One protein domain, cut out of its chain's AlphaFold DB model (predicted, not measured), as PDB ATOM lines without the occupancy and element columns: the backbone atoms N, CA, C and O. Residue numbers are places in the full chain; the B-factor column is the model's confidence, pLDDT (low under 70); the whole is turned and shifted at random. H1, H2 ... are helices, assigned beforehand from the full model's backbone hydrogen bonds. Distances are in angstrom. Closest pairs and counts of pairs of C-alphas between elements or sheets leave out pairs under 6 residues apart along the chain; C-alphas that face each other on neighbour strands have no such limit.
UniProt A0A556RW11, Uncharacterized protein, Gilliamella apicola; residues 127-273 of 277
ATOM      1  N   LYS A 127     164.152 210.312 151.310       80.38
ATOM      2  CA  LYS A 127     162.931 210.058 152.087       80.38
ATOM      3  C   LYS A 127     161.917 209.177 151.351       80.38
ATOM      4  O   LYS A 127     160.959 208.723 151.971       80.38
ATOM      5  N   LYS A 128     162.086 208.914 150.049       79.25
ATOM      6  CA  LYS A 128     161.106 208.167 149.237       79.25
ATOM      7  C   LYS A 128     160.894 206.738 149.759       79.25
ATOM      8  O   LYS A 128     159.759 206.278 149.846       79.25
ATOM      9  N   ASN A 129     161.959 206.076 150.213       78.94
ATOM     10  CA  ASN A 129     161.871 204.733 150.800       78.94
ATOM     11  C   ASN A 129     161.086 204.729 152.120       78.94
ATOM     12  O   ASN A 129     160.295 203.823 152.374       78.94
ATOM     13  N   GLU A 130     161.264 205.763 152.946       85.44
ATOM     14  CA  GLU A 130     160.508 205.928 154.190       85.44
ATOM     15  C   GLU A 130     159.012 206.113 153.902       85.44
ATOM     16  O   GLU A 130     158.180 205.464 154.538       85.44
ATOM     17  N   VAL A 131     158.679 206.937 152.901       88.31
ATOM     18  CA  VAL A 131     157.300 207.144 152.433       88.31
ATOM     19  C   VAL A 131     156.671 205.818 152.012       88.31
ATOM     20  O   VAL A 131     155.564 205.505 152.442       88.31
ATOM     21  N   PHE A 132     157.374 204.995 151.231       85.44
ATOM     22  CA  PHE A 132     156.834 203.707 150.791       85.44
ATOM     23  C   PHE A 132     156.700 202.685 151.915       85.44
ATOM     24  O   PHE A 132     155.695 201.980 151.967       85.44
ATOM     25  N   LYS A 133     157.632 202.654 152.871       86.19
ATOM     26  CA  LYS A 133     157.497 201.824 154.076       86.19
ATOM     27  C   LYS A 133     156.281 202.235 154.914       86.19
ATOM     28  O   LYS A 133     155.551 201.382 155.413       86.19
ATOM     29  N   LYS A 134     156.046 203.540 155.070       92.12
ATOM     30  CA  LYS A 134     154.869 204.071 155.773       92.12
ATOM     31  C   LYS A 134     153.573 203.770 155.023       92.12
ATOM     32  O   LYS A 134     152.604 203.364 155.657       92.12
ATOM     33  N   LEU A 135     153.576 203.908 153.698       90.12
ATOM     34  CA  LEU A 135     152.445 203.551 152.844       90.12
ATOM     35  C   LEU A 135     152.101 202.063 152.976       90.12
ATOM     36  O   LEU A 135     150.942 201.731 153.185       90.12
ATOM     37  N   ASP A 136     153.089 201.171 152.920       84.62
ATOM     38  CA  ASP A 136     152.878 199.730 153.092       84.62
ATOM     39  C   ASP A 136     152.225 199.399 154.438       84.62
ATOM     40  O   ASP A 136     151.210 198.703 154.501       84.62
ATOM     41  N   ASN A 137     152.761 199.971 155.519       89.00
ATOM     42  CA  ASN A 137     152.200 199.814 156.858       89.00
ATOM     43  C   ASN A 137     150.767 200.352 156.951       89.00
ATOM     44  O   ASN A 137     149.913 199.712 157.567       89.00
ATOM     45  N   TYR A 138     150.492 201.503 156.330       90.69
ATOM     46  CA  TYR A 138     149.151 202.076 156.258       90.69
ATOM     47  C   TYR A 138     148.190 201.140 155.523       90.69
ATOM     48  O   TYR A 138     147.142 200.793 156.063       90.69
ATOM     49  N   LEU A 139     148.544 200.670 154.325       85.38
ATOM     50  CA  LEU A 139     147.662 199.801 153.549       85.38
ATOM     51  C   LEU A 139     147.390 198.483 154.289       85.38
ATOM     52  O   LEU A 139     146.247 198.023 154.334       85.38
ATOM     53  N   LYS A 140     148.412 197.908 154.939       84.06
ATOM     54  CA  LYS A 140     148.271 196.724 155.799       84.06
ATOM     55  C   LYS A 140     147.360 196.986 157.002       84.06
ATOM     56  O   LYS A 140     146.533 196.130 157.309       84.06
ATOM     57  N   SER A 141     147.436 198.149 157.648       84.56
ATOM     58  CA  SER A 141     146.571 198.474 158.796       84.56
ATOM     59  C   SER A 141     145.114 198.737 158.396       84.56
ATOM     60  O   SER A 141     144.194 198.318 159.101       84.56
ATOM     61  N   GLN A 142     144.879 199.347 157.228       80.81
ATOM     62  CA  GLN A 142     143.528 199.463 156.670       80.81
ATOM     63  C   GLN A 142     142.947 198.081 156.361       80.81
ATOM     64  O   GLN A 142     141.759 197.845 156.545       80.81
ATOM     65  N   SER A 143     143.802 197.144 155.946       70.88
ATOM     66  CA  SER A 143     143.432 195.760 155.663       70.88
ATOM     67  C   SER A 143     142.939 194.996 156.905       70.88
ATOM     68  O   SER A 143     141.979 194.238 156.803       70.88
ATOM     69  N   THR A 144     143.546 195.227 158.076       65.31
ATOM     70  CA  THR A 144     143.177 194.555 159.336       65.31
ATOM     71  C   THR A 144     141.917 195.125 159.981       65.31
ATOM     72  O   THR A 144     141.219 194.407 160.688       65.31
ATOM     73  N   ASN A 145     141.622 196.404 159.733       60.25
ATOM     74  CA  ASN A 145     140.468 197.105 160.305       60.25
ATOM     75  C   ASN A 145     139.254 197.137 159.363       60.25
ATOM     76  O   ASN A 145     138.219 197.706 159.708       60.25
ATOM     77  N   TYR A 146     139.373 196.549 158.171       64.31
ATOM     78  CA  TYR A 146     138.296 196.537 157.196       64.31
ATOM     79  C   TYR A 146     137.193 195.564 157.618       64.31
ATOM     80  O   TYR A 146     137.369 194.346 157.606       64.31
ATOM     81  N   VAL A 147     136.030 196.113 157.961       58.56
ATOM     82  CA  VAL A 147     134.810 195.341 158.196       58.56
ATOM     83  C   VAL A 147     133.932 195.480 156.963       58.56
ATOM     84  O   VAL A 147     133.454 196.569 156.655       58.56
ATOM     85  N   PHE A 148     133.700 194.371 156.261       54.69
ATOM     86  CA  PHE A 148     132.769 194.340 155.137       54.69
ATOM     87  C   PHE A 148     131.352 194.623 155.647       54.69
ATOM     88  O   PHE A 148     130.697 193.748 156.217       54.69
ATOM     89  N   SER A 149     130.872 195.850 155.451       51.22
ATOM     90  CA  SER A 149     129.462 196.176 155.634       51.22
ATOM     91  C   SER A 149     128.778 196.146 154.266       51.22
ATOM     92  O   SER A 149     129.215 196.794 153.320       51.22
ATOM     93  N   LYS A 150     127.709 195.349 154.141       48.66
ATOM     94  CA  LYS A 150     126.842 195.346 152.947       48.66
ATOM     95  C   LYS A 150     125.971 196.603 152.854       48.66
ATOM     96  O   LYS A 150     125.271 196.795 151.864       48.66
ATOM     97  N   GLU A 151     125.973 197.431 153.894       51.78
ATOM     98  CA  GLU A 151     125.234 198.679 153.912       51.78
ATOM     99  C   GLU A 151     125.995 199.731 153.115       51.78
ATOM    100  O   GLU A 151     127.188 199.956 153.309       51.78
ATOM    101  N   LYS A 152     125.285 200.386 152.198       54.19
ATOM    102  CA  LYS A 152     125.797 201.537 151.464       54.19
ATOM    103  C   LYS A 152     126.024 202.660 152.477       54.19
ATOM    104  O   LYS A 152     125.092 203.394 152.796       54.19
ATOM    105  N   SER A 153     127.237 202.738 153.019       59.53
ATOM    106  CA  SER A 153     127.623 203.805 153.935       59.53
ATOM    107  C   SER A 153     127.375 205.148 153.249       59.53
ATOM    108  O   SER A 153     127.717 205.332 152.076       59.53
ATOM    109  N   LEU A 154     126.726 206.071 153.957       67.88
ATOM    110  CA  LEU A 154     126.615 207.445 153.489       67.88
ATOM    111  C   LEU A 154     128.036 207.994 153.361       67.88
ATOM    112  O   LEU A 154     128.777 208.052 154.339       67.88
ATOM    113  N   LEU A 155     128.427 208.352 152.140       78.19
ATOM    114  CA  LEU A 155     129.750 208.900 151.874       78.19
ATOM    115  C   LEU A 155     129.813 210.328 152.414       78.19
ATOM    116  O   LEU A 155     129.435 211.278 151.725       78.19
ATOM    117  N   ASP A 156     130.299 210.475 153.641       88.31
ATOM    118  CA  ASP A 156     130.661 211.779 154.175       88.31
ATOM    119  C   ASP A 156     132.023 212.199 153.604       88.31
ATOM    120  O   ASP A 156     133.083 211.674 153.957       88.31
ATOM    121  N   LYS A 157     131.988 213.161 152.676       92.19
ATOM    122  CA  LYS A 157     133.196 213.719 152.056       92.19
ATOM    123  C   LYS A 157     134.128 214.358 153.085       92.19
ATOM    124  O   LYS A 157     135.337 214.314 152.883       92.19
ATOM    125  N   SER A 158     133.594 214.950 154.153       93.56
ATOM    126  CA  SER A 158     134.389 215.596 155.199       93.56
ATOM    127  C   SER A 158     135.183 214.562 155.993       93.56
ATOM    128  O   SER A 158     136.392 214.721 156.163       93.56
ATOM    129  N   ASP A 159     134.541 213.465 156.395       92.62
ATOM    130  CA  ASP A 159     135.208 212.384 157.128       92.62
ATOM    131  C   ASP A 159     136.283 211.704 156.276       92.62
ATOM    132  O   ASP A 159     137.394 211.457 156.749       92.62
ATOM    133  N   ILE A 160     135.996 211.454 154.993       94.31
ATOM    134  CA  ILE A 160     136.978 210.902 154.048       94.31
ATOM    135  C   ILE A 160     138.152 211.871 153.874       94.31
ATOM    136  O   ILE A 160     139.307 211.449 153.927       94.31
ATOM    137  N   LYS A 161     137.889 213.175 153.720       97.25
ATOM    138  CA  LYS A 161     138.943 214.193 153.615       97.25
ATOM    139  C   LYS A 161     139.818 214.213 154.860       97.25
ATOM    140  O   LYS A 161     141.039 214.238 154.735       97.25
ATOM    141  N   GLN A 162     139.221 214.133 156.046       96.62
ATOM    142  CA  GLN A 162     139.970 214.098 157.296       96.62
ATOM    143  C   GLN A 162     140.834 212.834 157.413       96.62
ATOM    144  O   GLN A 162     141.987 212.931 157.829       96.62
ATOM    145  N   GLN A 163     140.326 211.670 156.989       94.62
ATOM    146  CA  GLN A 163     141.114 210.431 156.916       94.62
ATOM    147  C   GLN A 163     142.317 210.574 155.975       94.62
ATOM    148  O   GLN A 163     143.431 210.207 156.351       94.62
ATOM    149  N   VAL A 164     142.112 211.144 154.782       97.50
ATOM    150  CA  VAL A 164     143.191 211.409 153.817       97.50
ATOM    151  C   VAL A 164     144.230 212.358 154.417       97.50
ATOM    152  O   VAL A 164     145.416 212.047 154.387       97.50
ATOM    153  N   ILE A 165     143.810 213.479 155.012       98.12
ATOM    154  CA  ILE A 165     144.716 214.458 155.637       98.12
ATOM    155  C   ILE A 165     145.554 213.807 156.742       98.12
ATOM    156  O   ILE A 165     146.766 214.022 156.805       98.12
ATOM    157  N   THR A 166     144.931 213.012 157.615       97.50
ATOM    158  CA  THR A 166     145.645 212.305 158.684       97.50
ATOM    159  C   THR A 166     146.680 211.344 158.100       97.50
ATOM    160  O   THR A 166     147.850 211.411 158.470       97.50
ATOM    161  N   ALA A 167     146.293 210.526 157.119       97.19
ATOM    162  CA  ALA A 167     147.204 209.575 156.489       97.19
ATOM    163  C   ALA A 167     148.367 210.263 155.753       97.19
ATOM    164  O   ALA A 167     149.513 209.837 155.877       97.19
ATOM    165  N   LEU A 168     148.118 211.352 155.018       97.81
ATOM    166  CA  LEU A 168     149.172 212.072 154.297       97.81
ATOM    167  C   LEU A 168     150.177 212.741 155.241       97.81
ATOM    168  O   LEU A 168     151.376 212.728 154.952       97.81
ATOM    169  N   ASN A 169     149.721 213.258 156.387       96.81
ATOM    170  CA  ASN A 169     150.612 213.775 157.428       96.81
ATOM    171  C   ASN A 169     151.520 212.690 158.021       96.81
ATOM    172  O   ASN A 169     152.648 212.989 158.405       96.81
ATOM    173  N   GLU A 170     151.061 211.442 158.085       96.69
ATOM    174  CA  GLU A 170     151.860 210.328 158.599       96.69
ATOM    175  C   GLU A 170     152.807 209.754 157.535       96.69
ATOM    176  O   GLU A 170     153.984 209.505 157.817       96.69
ATOM    177  N   ILE A 171     152.313 209.572 156.307       95.62
ATOM    178  CA  ILE A 171     153.006 208.862 155.226       95.62
ATOM    179  C   ILE A 171     154.002 209.765 154.495       95.62
ATOM    180  O   ILE A 171     155.142 209.364 154.272       95.62
ATOM    181  N   VAL A 172     153.590 210.980 154.116       95.19
ATOM    182  CA  VAL A 172     154.315 211.839 153.161       95.19
ATOM    183  C   VAL A 172     154.290 213.318 153.582       95.19
ATOM    184  O   VAL A 172     154.139 214.235 152.773       95.19
ATOM    185  N   GLN A 173     154.490 213.553 154.882       95.25
ATOM    186  CA  GLN A 173     154.374 214.859 155.539       95.25
ATOM    187  C   GLN A 173     155.048 216.009 154.780       95.25
ATOM    188  O   GLN A 173     154.437 217.052 154.573       95.25
ATOM    189  N   SER A 174     156.308 215.831 154.361       94.75
ATOM    190  CA  SER A 174     157.079 216.905 153.725       94.75
ATOM    191  C   SER A 174     156.464 217.364 152.400       94.75
ATOM    192  O   SER A 174     156.424 218.564 152.153       94.75
ATOM    193  N   LYS A 175     155.938 216.444 151.576       95.38
ATOM    194  CA  LYS A 175     155.208 216.809 150.352       95.38
ATOM    195  C   LYS A 175     153.878 217.474 150.693       95.38
ATOM    196  O   LYS A 175     153.566 218.520 150.145       95.38
ATOM    197  N   PHE A 176     153.128 216.900 151.634       96.81
ATOM    198  CA  PHE A 176     151.820 217.426 152.020       96.81
ATOM    199  C   PHE A 176     151.890 218.862 152.560       96.81
ATOM    200  O   PHE A 176     151.055 219.685 152.214       96.81
ATOM    201  N   GLN A 177     152.928 219.195 153.331       95.38
ATOM    202  CA  GLN A 177     153.131 220.542 153.880       95.38
ATOM    203  C   GLN A 177     153.484 221.611 152.840       95.38
ATOM    204  O   GLN A 177     153.269 222.791 153.105       95.38
ATOM    205  N   ILE A 178     154.073 221.229 151.703       95.12
ATOM    206  CA  ILE A 178     154.442 222.179 150.641       95.12
ATOM    207  C   ILE A 178     153.405 222.254 149.521       95.12
ATOM    208  O   ILE A 178     153.499 223.156 148.691       95.12
ATOM    209  N   THR A 179     152.458 221.315 149.470       95.25
ATOM    210  CA  THR A 179     151.311 221.382 148.565       95.25
ATOM    211  C   THR A 179     150.362 222.474 149.044       95.25
ATOM    212  O   THR A 179     150.013 222.536 150.223       95.25
ATOM    213  N   GLU A 180     149.941 223.349 148.134       94.25
ATOM    214  CA  GLU A 180     148.990 224.403 148.473       94.25
ATOM    215  C   GLU A 180     147.631 223.795 148.841       94.25
ATOM    216  O   GLU A 180     147.194 222.803 148.257       94.25
ATOM    217  N   SER A 181     146.929 224.395 149.810       94.69
ATOM    218  CA  SER A 181     145.626 223.876 150.254       94.69
ATOM    219  C   SER A 181     144.618 223.787 149.104       94.69
ATOM    220  O   SER A 181     143.802 222.872 149.081       94.69
ATOM    221  N   GLU A 182     144.675 224.724 148.156       96.44
ATOM    222  CA  GLU A 182     143.812 224.723 146.974       96.44
ATOM    223  C   GLU A 182     144.154 223.563 146.021       96.44
ATOM    224  O   GLU A 182     143.251 222.864 145.564       96.44
ATOM    225  N   ASP A 183     145.444 223.293 145.781       96.19
ATOM    226  CA  ASP A 183     145.908 222.156 144.970       96.19
ATOM    227  C   ASP A 183     145.442 220.822 145.570       96.19
ATOM    228  O   ASP A 183     144.936 219.943 144.867       96.19
ATOM    229  N   PHE A 184     145.563 220.675 146.895       97.56
ATOM    230  CA  PHE A 184     145.071 219.490 147.595       97.56
ATOM    231  C   PHE A 184     143.548 219.353 147.497       97.56
ATOM    232  O   PHE A 184     143.047 218.251 147.284       97.56
ATOM    233  N   ASP A 185     142.800 220.449 147.614       97.62
ATOM    234  CA  ASP A 185     141.339 220.427 147.511       97.62
ATOM    235  C   ASP A 185     140.861 220.054 146.102       97.62
ATOM    236  O   ASP A 185     139.881 219.310 145.949       97.62
ATOM    237  N   HIS A 186     141.585 220.500 145.074       97.19
ATOM    238  CA  HIS A 186     141.366 220.059 143.702       97.19
ATOM    239  C   HIS A 186     141.687 218.576 143.524       97.19
ATOM    240  O   HIS A 186     140.861 217.859 142.956       97.19
ATOM    241  N   LEU A 187     142.818 218.089 144.054       98.00
ATOM    242  CA  LEU A 187     143.145 216.661 144.014       98.00
ATOM    243  C   LEU A 187     142.086 215.831 144.734       98.00
ATOM    244  O   LEU A 187     141.658 214.809 144.211       98.00
ATOM    245  N   PHE A 188     141.648 216.254 145.918       98.06
ATOM    246  CA  PHE A 188     140.637 215.541 146.686       98.06
ATOM    247  C   PHE A 188     139.325 215.442 145.906       98.06
ATOM    248  O   PHE A 188     138.739 214.366 145.812       98.06
ATOM    249  N   SER A 189     138.883 216.550 145.308       96.69
ATOM    250  CA  SER A 189     137.654 216.587 144.509       96.69
ATOM    251  C   SER A 189     137.759 215.698 143.268       96.69
ATOM    252  O   SER A 189     136.858 214.895 143.020       96.69
ATOM    253  N   PHE A 190     138.873 215.798 142.536       95.88
ATOM    254  CA  PHE A 190     139.179 214.961 141.376       95.88
ATOM    255  C   PHE A 190     139.248 213.476 141.748       95.88
ATOM    256  O   PHE A 190     138.603 212.640 141.124       95.88
ATOM    257  N   GLY A 191     140.003 213.142 142.791       94.50
ATOM    258  CA  GLY A 191     140.238 211.770 143.210       94.50
ATOM    259  C   GLY A 191     139.001 211.112 143.805       94.50
ATOM    260  O   GLY A 191     138.785 209.926 143.577       94.50
ATOM    261  N   PHE A 192     138.145 211.868 144.496       94.25
ATOM    262  CA  PHE A 192     136.848 211.372 144.957       94.25
ATOM    263  C   PHE A 192     135.954 210.982 143.774       94.25
ATOM    264  O   PHE A 192     135.395 209.885 143.760       94.25
ATOM    265  N   ASP A 193     135.837 211.867 142.779       91.88
ATOM    266  CA  ASP A 193     135.060 211.614 141.563       91.88
ATOM    267  C   ASP A 193     135.622 210.416 140.784       91.88
ATOM    268  O   ASP A 193     134.896 209.476 140.459       91.88
ATOM    269  N   ARG A 194     136.946 210.380 140.596       89.19
ATOM    270  CA  ARG A 194     137.651 209.288 139.921       89.19
ATOM    271  C   ARG A 194     137.487 207.950 140.640       89.19
ATOM    272  O   ARG A 194     137.156 206.951 140.002       89.19
ATOM    273  N   ALA A 195     137.664 207.910 141.959       86.50
ATOM    274  CA  ALA A 195     137.509 206.688 142.740       86.50
ATOM    275  C   ALA A 195     136.083 206.125 142.637       86.50
ATOM    276  O   ALA A 195     135.906 204.925 142.429       86.50
ATOM    277  N   GLN A 196     135.071 206.987 142.722       83.38
ATOM    278  CA  GLN A 196     133.675 206.566 142.674       83.38
ATOM    279  C   GLN A 196     133.224 206.165 141.264       83.38
ATOM    280  O   GLN A 196     132.610 205.113 141.090       83.38
ATOM    281  N   ASN A 197     133.517 206.994 140.262       79.50
ATOM    282  CA  ASN A 197     132.916 206.876 138.934       79.50
ATOM    283  C   ASN A 197     133.774 206.078 137.947       79.50
ATOM    284  O   ASN A 197     133.227 205.448 137.045       79.50
ATOM    285  N   HIS A 198     135.098 206.063 138.127       74.88
ATOM    286  CA  HIS A 198     136.020 205.360 137.230       74.88
ATOM    287  C   HIS A 198     136.582 204.080 137.850       74.88
ATOM    288  O   HIS A 198     136.647 203.055 137.175       74.88
ATOM    289  N   LEU A 199     136.951 204.113 139.136       72.94
ATOM    290  CA  LEU A 199     137.451 202.931 139.851       72.94
ATOM    291  C   LEU A 199     136.342 202.122 140.538       72.94
ATOM    292  O   LEU A 199     136.620 201.046 141.062       72.94
ATOM    293  N   LEU A 200     135.097 202.615 140.510       74.19
ATOM    294  CA  LEU A 200     133.902 201.947 141.039       74.19
ATOM    295  C   LEU A 200     134.015 201.575 142.528       74.19
ATOM    296  O   LEU A 200     133.447 200.573 142.981       74.19
ATOM    297  N   MET A 201     134.741 202.398 143.288       80.56
ATOM    298  CA  MET A 201     134.902 202.272 144.733       80.56
ATOM    299  C   MET A 201     133.699 202.880 145.448       80.56
ATOM    300  O   MET A 201     133.229 203.972 145.127       80.56
ATOM    301  N   ASN A 202     133.198 202.166 146.446       76.00
ATOM    302  CA  ASN A 202     131.983 202.531 147.171       76.00
ATOM    303  C   ASN A 202     132.170 202.530 148.693       76.00
ATOM    304  O   ASN A 202     131.239 202.899 149.412       76.00
ATOM    305  N   HIS A 203     133.364 202.183 149.182       82.19
ATOM    306  CA  HIS A 203     133.712 202.243 150.594       82.19
ATOM    307  C   HIS A 203     134.573 203.486 150.915       82.19
ATOM    308  O   HIS A 203     135.562 203.725 150.216       82.19
ATOM    309  N   PRO A 204     134.285 204.243 151.998       86.12
ATOM    310  CA  PRO A 204     135.055 205.429 152.395       86.12
ATOM    311  C   PRO A 204     136.573 205.209 152.439       86.12
ATOM    312  O   PRO A 204     137.332 205.989 151.874       86.12
ATOM    313  N   THR A 205     137.018 204.110 153.054       85.00
ATOM    314  CA  THR A 205     138.448 203.784 153.181       85.00
ATOM    315  C   THR A 205     139.104 203.428 151.841       85.00
ATOM    316  O   THR A 205     140.281 203.723 151.653       85.00
ATOM    317  N   GLU A 206     138.374 202.831 150.891       84.31
ATOM    318  CA  GLU A 206     138.906 202.553 149.545       84.31
ATOM    319  C   GLU A 206     139.104 203.861 148.775       84.31
ATOM    320  O   GLU A 206     140.177 204.092 148.223       84.31
ATOM    321  N   ILE A 207     138.111 204.757 148.829       89.75
ATOM    322  CA  ILE A 207     138.187 206.094 148.224       89.75
ATOM    323  C   ILE A 207     139.342 206.892 148.840       89.75
ATOM    324  O   ILE A 207     140.160 207.449 148.110       89.75
ATOM    325  N   ALA A 208     139.455 206.911 150.173       93.19
ATOM    326  CA  ALA A 208     140.563 207.566 150.863       93.19
ATOM    327  C   ALA A 208     141.917 206.997 150.412       93.19
ATOM    328  O   ALA A 208     142.827 207.755 150.079       93.19
ATOM    329  N   THR A 209     142.030 205.668 150.334       90.62
ATOM    330  CA  THR A 209     143.246 204.984 149.875       90.62
ATOM    331  C   THR A 209     143.605 205.374 148.442       90.62
ATOM    332  O   THR A 209     144.760 205.699 148.177       90.62
ATOM    333  N   ALA A 210     142.636 205.417 147.525       90.69
ATOM    334  CA  ALA A 210     142.876 205.835 146.148       90.69
ATOM    335  C   ALA A 210     143.397 207.277 146.065       90.69
ATOM    336  O   ALA A 210     144.376 207.526 145.368       90.69
ATOM    337  N   ILE A 211     142.809 208.211 146.820       96.38
ATOM    338  CA  ILE A 211     143.264 209.611 146.856       96.38
ATOM    339  C   ILE A 211     144.685 209.715 147.435       96.38
ATOM    340  O   ILE A 211     145.498 210.488 146.930       96.38
ATOM    341  N   ILE A 212     145.024 208.915 148.451       96.00
ATOM    342  CA  ILE A 212     146.388 208.849 149.004       96.00
ATOM    343  C   ILE A 212     147.383 208.350 147.946       96.00
ATOM    344  O   ILE A 212     148.462 208.923 147.803       96.00
ATOM    345  N   LEU A 213     147.027 207.317 147.177       92.94
ATOM    346  CA  LEU A 213     147.868 206.817 146.085       92.94
ATOM    347  C   LEU A 213     148.022 207.854 144.968       92.94
ATOM    348  O   LEU A 213     149.141 208.068 144.514       92.94
ATOM    349  N   MET A 214     146.949 208.562 144.602       94.75
ATOM    350  CA  MET A 214     147.012 209.684 143.657       94.75
ATOM    351  C   MET A 214     147.946 210.790 144.149       94.75
ATOM    352  O   MET A 214     148.736 211.339 143.382       94.75
ATOM    353  N   PHE A 215     147.906 211.086 145.449       97.00
ATOM    354  CA  PHE A 215     148.819 212.051 146.041       97.00
ATOM    355  C   PHE A 215     150.272 211.569 145.975       97.00
ATOM    356  O   PHE A 215     151.177 212.360 145.756       97.00
ATOM    357  N   ILE A 216     150.555 210.281 146.161       93.31
ATOM    358  CA  ILE A 216     151.939 209.782 146.211       93.31
ATOM    359  C   ILE A 216     152.527 209.557 144.813       93.31
ATOM    360  O   ILE A 216     153.686 209.905 144.590       93.31
ATOM    361  N   PHE A 217     151.741 208.998 143.895       90.44
ATOM    362  CA  PHE A 217     152.196 208.490 142.597       90.44
ATOM    363  C   PHE A 217     151.733 209.319 141.393       90.44
ATOM    364  O   PHE A 217     152.205 209.081 140.288       90.44
ATOM    365  N   GLY A 218     150.833 210.280 141.604       93.19
ATOM    366  CA  GLY A 218     150.190 211.051 140.544       93.19
ATOM    367  C   GLY A 218     148.718 210.669 140.373       93.19
ATOM    368  O   GLY A 218     148.303 209.531 140.575       93.19
ATOM    369  N   SER A 219     147.905 211.642 139.990       93.31
ATOM    370  CA  SER A 219     146.450 211.561 139.790       93.31
ATOM    371  C   SER A 219     145.992 210.438 138.851       93.31
ATOM    372  O   SER A 219     144.872 209.943 138.987       93.31
ATOM    373  N   HIS A 220     146.871 210.008 137.946       90.31
ATOM    374  CA  HIS A 220     146.643 208.948 136.965       90.31
ATOM    375  C   HIS A 220     147.554 207.735 137.201       90.31
ATOM    376  O   HIS A 220     147.923 207.041 136.259       90.31
ATOM    377  N   PHE A 221     147.936 207.472 138.455       87.06
ATOM    378  CA  PHE A 221     148.823 206.361 138.819       87.06
ATOM    379  C   PHE A 221     148.353 204.997 138.284       87.06
ATOM    380  O   PHE A 221     149.165 204.128 137.985       87.06
ATOM    381  N   ASP A 222     147.040 204.797 138.156       82.62
ATOM    382  CA  ASP A 222     146.424 203.575 137.636       82.62
ATOM    383  C   ASP A 222     146.616 203.388 136.125       82.62
ATOM    384  O   ASP A 222     146.398 202.299 135.598       82.62
ATOM    385  N   GLN A 223     147.039 204.447 135.440       83.31
ATOM    386  CA  GLN A 223     147.356 204.481 134.018       83.31
ATOM    387  C   GLN A 223     148.848 204.729 133.775       83.31
ATOM    388  O   GLN A 223     149.261 204.907 132.632       83.31
ATOM    389  N   ASP A 224     149.672 204.759 134.822       86.00
ATOM    390  CA  ASP A 224     151.085 205.058 134.663       86.00
ATOM    391  C   ASP A 224     151.857 203.808 134.199       86.00
ATOM    392  O   ASP A 224     151.962 202.827 134.947       86.00
ATOM    393  N   PRO A 225     152.432 203.821 132.981       83.62
ATOM    394  CA  PRO A 225     153.131 202.664 132.437       83.62
ATOM    395  C   PRO A 225     154.459 202.364 133.145       83.62
ATOM    396  O   PRO A 225     154.993 201.270 132.996       83.62
ATOM    397  N   PHE A 226     155.021 203.317 133.894       82.88
ATOM    398  CA  PHE A 226     156.230 203.109 134.694       82.88
ATOM    399  C   PHE A 226     155.918 202.497 136.060       82.88
ATOM    400  O   PHE A 226     156.823 201.982 136.724       82.88
ATOM    401  N   LEU A 227     154.649 202.539 136.473       76.50
ATOM    402  CA  LEU A 227     154.161 201.862 137.665       76.50
ATOM    403  C   LEU A 227     153.614 200.476 137.331       76.50
ATOM    404  O   LEU A 227     153.769 199.578 138.149       76.50
ATOM    405  N   SER A 228     153.039 200.255 136.145       61.69
ATOM    406  CA  SER A 228     152.489 198.956 135.757       61.69
ATOM    407  C   SER A 228     153.544 197.991 135.189       61.69
ATOM    408  O   SER A 228     154.181 198.228 134.169       61.69
ATOM    409  N   GLY A 229     153.706 196.830 135.835       49.81
ATOM    410  CA  GLY A 229     154.437 195.686 135.263       49.81
ATOM    411  C   GLY A 229     153.620 194.893 134.229       49.81
ATOM    412  O   GLY A 229     154.142 193.973 133.601       49.81
ATOM    413  N   GLU A 230     152.340 195.232 134.051       45.53
ATOM    414  CA  GLU A 230     151.435 194.604 133.090       45.53
ATOM    415  C   GLU A 230     151.012 195.611 132.017       45.53
ATOM    416  O   GLU A 230     150.710 196.772 132.283       45.53
ATOM    417  N   LEU A 231     151.054 195.128 130.777       37.25
ATOM    418  CA  LEU A 231     150.890 195.866 129.533       37.25
ATOM    419  C   LEU A 231     149.652 196.779 129.538       37.25
ATOM    420  O   LEU A 231     148.534 196.317 129.742       37.25
ATOM    421  N   MET A 232     149.844 198.032 129.118       38.47
ATOM    422  CA  MET A 232     148.819 198.755 128.365       38.47
ATOM    423  C   MET A 232     148.526 197.955 127.084       38.47
ATOM    424  O   MET A 232     149.271 198.022 126.095       38.47
ATOM    425  N   ASP A 233     147.492 197.120 127.129       35.09
ATOM    426  CA  ASP A 233     146.838 196.595 125.939       35.09
ATOM    427  C   ASP A 233     145.783 197.626 125.515       35.09
ATOM    428  O   ASP A 233     144.814 197.871 126.234       35.09
ATOM    429  N   ASN A 234     145.978 198.261 124.355       36.41
ATOM    430  CA  ASN A 234     145.135 199.345 123.820       36.41
ATOM    431  C   ASN A 234     143.709 198.887 123.440       36.41
ATOM    432  O   ASN A 234     143.041 199.529 122.630       36.41
ATOM    433  N   THR A 235     143.235 197.761 123.971       32.69
ATOM    434  CA  THR A 235     141.966 197.144 123.589       32.69
ATOM    435  C   THR A 235     140.967 196.994 124.735       32.69
ATOM    436  O   THR A 235     139.816 196.665 124.456       32.69
ATOM    437  N   GLN A 236     141.319 197.288 125.996       32.06
ATOM    438  CA  GLN A 236     140.357 197.215 127.109       32.06
ATOM    439  C   GLN A 236     140.484 198.387 128.093       32.06
ATOM    440  O   GLN A 236     141.174 198.318 129.101       32.06
ATOM    441  N   LEU A 237     139.721 199.451 127.823       31.03
ATOM    442  CA  LEU A 237     139.437 200.574 128.734       31.03
ATOM    443  C   LEU A 237     138.339 200.238 129.761       31.03
ATOM    444  O   LEU A 237     137.508 201.076 130.104       31.03
ATOM    445  N   VAL A 238     138.289 198.998 130.240       26.73
ATOM    446  CA  VAL A 238     137.367 198.624 131.311       26.73
ATOM    447  C   VAL A 238     138.158 197.759 132.276       26.73
ATOM    448  O   VAL A 238     138.588 196.674 131.873       26.73
ATOM    449  N   PRO A 239     138.359 198.185 133.537       30.88
ATOM    450  CA  PRO A 239     138.721 197.238 134.572       30.88
ATOM    451  C   PRO A 239     137.683 196.126 134.480       30.88
ATOM    452  O   PRO A 239     136.489 196.400 134.611       30.88
ATOM    453  N   LYS A 240     138.092 194.877 134.218       34.69
ATOM    454  CA  LYS A 240     137.229 193.757 134.585       34.69
ATOM    455  C   LYS A 240     136.988 193.960 136.068       34.69
ATOM    456  O   LYS A 240     137.882 193.733 136.878       34.69
ATOM    457  N   THR A 241     135.813 194.465 136.405       38.59
ATOM    458  CA  THR A 241     135.293 194.443 137.750       38.59
ATOM    459  C   THR A 241     135.238 192.977 138.114       38.59
ATOM    460  O   THR A 241     134.270 192.281 137.820       38.59
ATOM    461  N   ILE A 242     136.308 192.473 138.724       38.81
ATOM    462  CA  ILE A 242     136.258 191.210 139.441       38.81
ATOM    463  C   ILE A 242     135.496 191.513 140.733       38.81
ATOM    464  O   ILE A 242     136.034 191.484 141.830       38.81
ATOM    465  N   TYR A 243     134.212 191.843 140.591       43.12
ATOM    466  CA  TYR A 243     133.205 191.497 141.579       43.12
ATOM    467  C   TYR A 243     132.850 190.032 141.321       43.12
ATOM    468  O   TYR A 243     131.724 189.696 140.969       43.12
ATOM    469  N   ASP A 244     133.849 189.155 141.422       35.66
ATOM    470  CA  ASP A 244     133.563 187.752 141.640       35.66
ATOM    471  C   ASP A 244     133.366 187.594 143.147       35.66
ATOM    472  O   ASP A 244     134.320 187.531 143.922       35.66
ATOM    473  N   GLU A 245     132.101 187.597 143.570       42.31
ATOM    474  CA  GLU A 245     131.692 187.368 144.960       42.31
ATOM    475  C   GLU A 245     132.175 186.006 145.504       42.31
ATOM    476  O   GLU A 245     132.071 185.755 146.705       42.31
ATOM    477  N   SER A 246     132.711 185.124 144.648       36.38
ATOM    478  CA  SER A 246     133.199 183.801 145.034       36.38
ATOM    479  C   SER A 246     134.650 183.766 145.528       36.38
ATOM    480  O   SER A 246     135.047 182.759 146.122       36.38
ATOM    481  N   ILE A 247     135.431 184.848 145.373       42.16
ATOM    482  CA  ILE A 247     136.812 184.911 145.876       42.16
ATOM    483  C   ILE A 247     136.923 185.965 146.979       42.16
ATOM    484  O   ILE A 247     136.804 187.170 146.771       42.16
ATOM    485  N   ASN A 248     137.157 185.473 148.191       49.06
ATOM    486  CA  ASN A 248     137.225 186.220 149.440       49.06
ATOM    487  C   ASN A 248     138.501 187.097 149.535       49.06
ATOM    488  O   ASN A 248     139.400 186.837 150.333       49.06
ATOM    489  N   PHE A 249     138.601 188.143 148.706       55.81
ATOM    490  CA  PHE A 249     139.611 189.204 148.817       55.81
ATOM    491  C   PHE A 249     139.113 190.313 149.753       55.81
ATOM    492  O   PHE A 249     138.776 191.420 149.331       55.81
ATOM    493  N   ASN A 250     139.017 190.001 151.046       58.59
ATOM    494  CA  ASN A 250     138.355 190.874 152.020       58.59
ATOM    495  C   ASN A 250     139.156 192.104 152.459       58.59
ATOM    496  O   ASN A 250     138.601 192.941 153.155       58.59
ATOM    497  N   SER A 251     140.434 192.238 152.108       68.38
ATOM    498  CA  SER A 251     141.258 193.336 152.617       68.38
ATOM    499  C   SER A 251     141.486 194.410 151.550       68.38
ATOM    500  O   SER A 251     141.694 194.087 150.380       68.38
ATOM    501  N   ILE A 252     141.475 195.690 151.947       71.88
ATOM    502  CA  ILE A 252     141.784 196.819 151.047       71.88
ATOM    503  C   ILE A 252     143.146 196.607 150.394       71.88
ATOM    504  O   ILE A 252     143.266 196.735 149.182       71.88
ATOM    505  N   TYR A 253     144.149 196.185 151.169       75.62
ATOM    506  CA  TYR A 253     145.455 195.822 150.630       75.62
ATOM    507  C   TYR A 253     145.330 194.780 149.514       75.62
ATOM    508  O   TYR A 253     145.803 195.035 148.418       75.62
ATOM    509  N   HIS A 254     144.631 193.661 149.734       69.81
ATOM    510  CA  HIS A 254     144.450 192.628 148.711       69.81
ATOM    511  C   HIS A 254     143.684 193.122 147.483       69.81
ATOM    512  O   HIS A 254     144.079 192.789 146.371       69.81
ATOM    513  N   ARG A 255     142.634 193.932 147.658       67.69
ATOM    514  CA  ARG A 255     141.897 194.538 146.538       67.69
ATOM    515  C   ARG A 255     142.791 195.439 145.704       67.69
ATOM    516  O   ARG A 255     142.824 195.279 144.492       67.69
ATOM    517  N   PHE A 256     143.570 196.314 146.338       73.19
ATOM    518  CA  PHE A 256     144.536 197.151 145.632       73.19
ATOM    519  C   PHE A 256     145.670 196.321 145.024       73.19
ATOM    520  O   PHE A 256     146.048 196.595 143.902       73.19
ATOM    521  N   CYS A 257     146.161 195.266 145.675       70.75
ATOM    522  CA  CYS A 257     147.139 194.350 145.077       70.75
ATOM    523  C   CYS A 257     146.564 193.570 143.893       70.75
ATOM    524  O   CYS A 257     147.304 193.160 143.020       70.75
ATOM    525  N   HIS A 258     145.264 193.299 143.871       69.50
ATOM    526  CA  HIS A 258     144.639 192.588 142.765       69.50
ATOM    527  C   HIS A 258     144.326 193.546 141.607       69.50
ATOM    528  O   HIS A 258     144.611 193.250 140.453       69.50
ATOM    529  N   GLN A 259     143.727 194.699 141.910       66.94
ATOM    530  CA  GLN A 259     143.405 195.740 140.933       66.94
ATOM    531  C   GLN A 259     144.669 196.414 140.379       66.94
ATOM    532  O   GLN A 259     144.708 196.800 139.216       66.94
ATOM    533  N   PHE A 260     145.705 196.522 141.207       70.62
ATOM    534  CA  PHE A 260     146.996 197.137 140.925       70.62
ATOM    535  C   PHE A 260     148.110 196.184 141.380       70.62
ATOM    536  O   PHE A 260     148.810 196.422 142.369       70.62
ATOM    537  N   SER A 261     148.273 195.085 140.634       61.00
ATOM    538  CA  SER A 261     149.272 194.011 140.841       61.00
ATOM    539  C   SER A 261     150.704 194.501 141.043       61.00
ATOM    540  O   SER A 261     151.528 193.841 141.681       61.00
ATOM    541  N   TRP A 262     150.993 195.705 140.568       64.69
ATOM    542  CA  TRP A 262     152.283 196.353 140.689       64.69
ATOM    543  C   TRP A 262     152.557 197.025 142.046       64.69
ATOM    544  O   TRP A 262     153.723 197.242 142.379       64.69
ATOM    545  N   LEU A 263     151.542 197.334 142.861       65.62
ATOM    546  CA  LEU A 263     151.714 198.149 144.072       65.62
ATOM    547  C   LEU A 263     152.647 197.506 145.126       65.62
ATOM    548  O   LEU A 263     153.563 198.193 145.585       65.62
ATOM    549  N   PRO A 264     152.527 196.205 145.475       67.19
ATOM    550  CA  PRO A 264     153.462 195.551 146.406       67.19
ATOM    551  C   PRO A 264     154.885 195.504 145.865       67.19
ATOM    552  O   PRO A 264     155.845 195.800 146.570       67.19
ATOM    553  N   SER A 265     155.003 195.187 144.576       64.62
ATOM    554  CA  SER A 265     156.272 195.127 143.861       64.62
ATOM    555  C   SER A 265     157.019 196.458 143.929       64.62
ATOM    556  O   SER A 265     158.216 196.475 144.200       64.62
ATOM    557  N   LEU A 266     156.317 197.571 143.717       65.88
ATOM    558  CA  LEU A 266     156.888 198.911 143.783       65.88
ATOM    559  C   LEU A 266     157.354 199.270 145.202       65.88
ATOM    560  O   LEU A 266     158.423 199.856 145.381       65.88
ATOM    561  N   ILE A 267     156.572 198.897 146.214       66.12
ATOM    562  CA  ILE A 267     156.893 199.126 147.626       66.12
ATOM    563  C   ILE A 267     158.150 198.340 148.040       66.12
ATOM    564  O   ILE A 267     159.092 198.926 148.577       66.12
ATOM    565  N   GLU A 268     158.204 197.034 147.761       61.97
ATOM    566  CA  GLU A 268     159.292 196.140 148.192       61.97
ATOM    567  C   GLU A 268     160.663 196.551 147.637       61.97
ATOM    568  O   GLU A 268     161.668 196.529 148.350       61.97
ATOM    569  N   MET A 269     160.725 196.984 146.379       58.75
ATOM    570  CA  MET A 269     161.989 197.348 145.725       58.75
ATOM    571  C   MET A 269     162.637 198.597 146.303       58.75
ATOM    572  O   MET A 269     163.862 198.708 146.343       58.75
ATOM    573  N   ASN A 270     161.815 199.548 146.738       61.72
ATOM    574  CA  ASN A 270     162.319 200.754 147.369       61.72
ATOM    575  C   ASN A 270     162.754 200.485 148.820       61.72
ATOM    576  O   ASN A 270     163.644 201.160 149.323       61.72
ATOM    577  N   ILE A 271     162.198 199.466 149.484       54.44
ATOM    578  CA  ILE A 271     162.628 199.064 150.832       54.44
ATOM    579  C   ILE A 271     163.958 198.287 150.784       54.44
ATOM    580  O   ILE A 271     164.862 198.572 151.567       54.44
ATOM    581  N   ASN A 272     164.122 197.352 149.841       45.75
ATOM    582  CA  ASN A 272     165.232 196.385 149.844       45.75
ATOM    583  C   ASN A 272     166.600 196.928 149.378       45.75
ATOM    584  O   ASN A 272     167.601 196.222 149.475       45.75
ATOM    585  N   LYS A 273     166.696 198.174 148.895       51.28
ATOM    586  CA  LYS A 273     167.972 198.750 148.411       51.28
ATOM    587  C   LYS A 273     168.804 199.489 149.465       51.28
ATOM    588  O   LYS A 273     169.866 199.998 149.128       51.28
TER     589      LYS A 273
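This is residues 127 to 273 of the 277 residues of an uncharacterized protein of Gilliamella apicola (UniProt A0A556RW11). A cluster of crossed helices is built round H5, which runs through the middle: H2 and H4 cross it, H1 runs alongside it, and H7 crosses H1 on the side away from H4, with short H6 near the far end of H1. Short H3 sits at an outlying corner, and a long loop, residues 218 to 251, leads from H5 to H6, its residues 243 to 248 sticking out. The printed part has 147 residues with seven named helices, H1 to H7 in chain order, and no named strand; its class is all helix. It is compact, with a radius of gyration of the C-alphas of 15.1 A and spans of 42 by 39 by 31 A.

Begin with H1, residues 128 to 145, the hub, touching three other helices. With residues 131 to 138 alone it touches H2, residues 157 to 171, at a steep tilt of 46 degrees, opposite ways; look at the closest C-alphas, Lys 134 and Ile 171, 5.2 A apart. H3, residues 173 to 178, touches no helix but is near H2, the closest C-alphas, Leu 168 and Phe 176, being 6.4 A apart. Go on to H4, residues 181 to 197, which touches H5, residues 204 to 217, at a steep tilt of 57 degrees, closest at the C-alphas of Gly 191 and Ile 211, 5.2 A. H2 also touches H5, at a steep tilt of 45 degrees, the same way, closest at the C-alphas of Val 164 and Ala 208, 5.5 A. H1 and H5 are close but not clearly touching: the closest C-alphas, Gln 142 and Thr 205, are 7.5 A apart. H6, residues 252 to 259, touches residues 139 to 143 of H1 alone, closest at the C-alphas of Ser 143 and Ile 252, 5.0 A. H7, residues 262 to 273, touches residues 128 to 136 of H1 alone, closest at the C-alphas of Asn 129 and Asn 270, 5.3 A. H6 and H7 only just touch, only at the corner, with 3 pairs of C-alphas within 8 A. H1 and H4 are apart. In H1, H2, H4, H5 and H6 every O i to N i+4 pair is within hydrogen-bond range; in H3 it is 1 of 2, in H7 6 of 8.

Find C-alpha 128 at (161.106, 208.167, 149.237), where H1 begins its 25.9 A. H2 measures 20.6 A, H4 24.1 A, H5 20.0 A and H7 17.6 A, ending at C-alpha 273, (167.972, 198.750, 148.411).

The C-alphas farthest apart, Ile 178 and Ser 246, are 44.2 A apart. The printed part has no cut; its long links are H1 to H2 and H5 to H6. The mean pLDDT of the printed part is 75.8, with 52 residues under 70, among them 144 to 154, 228 to 251 and 261 to 273.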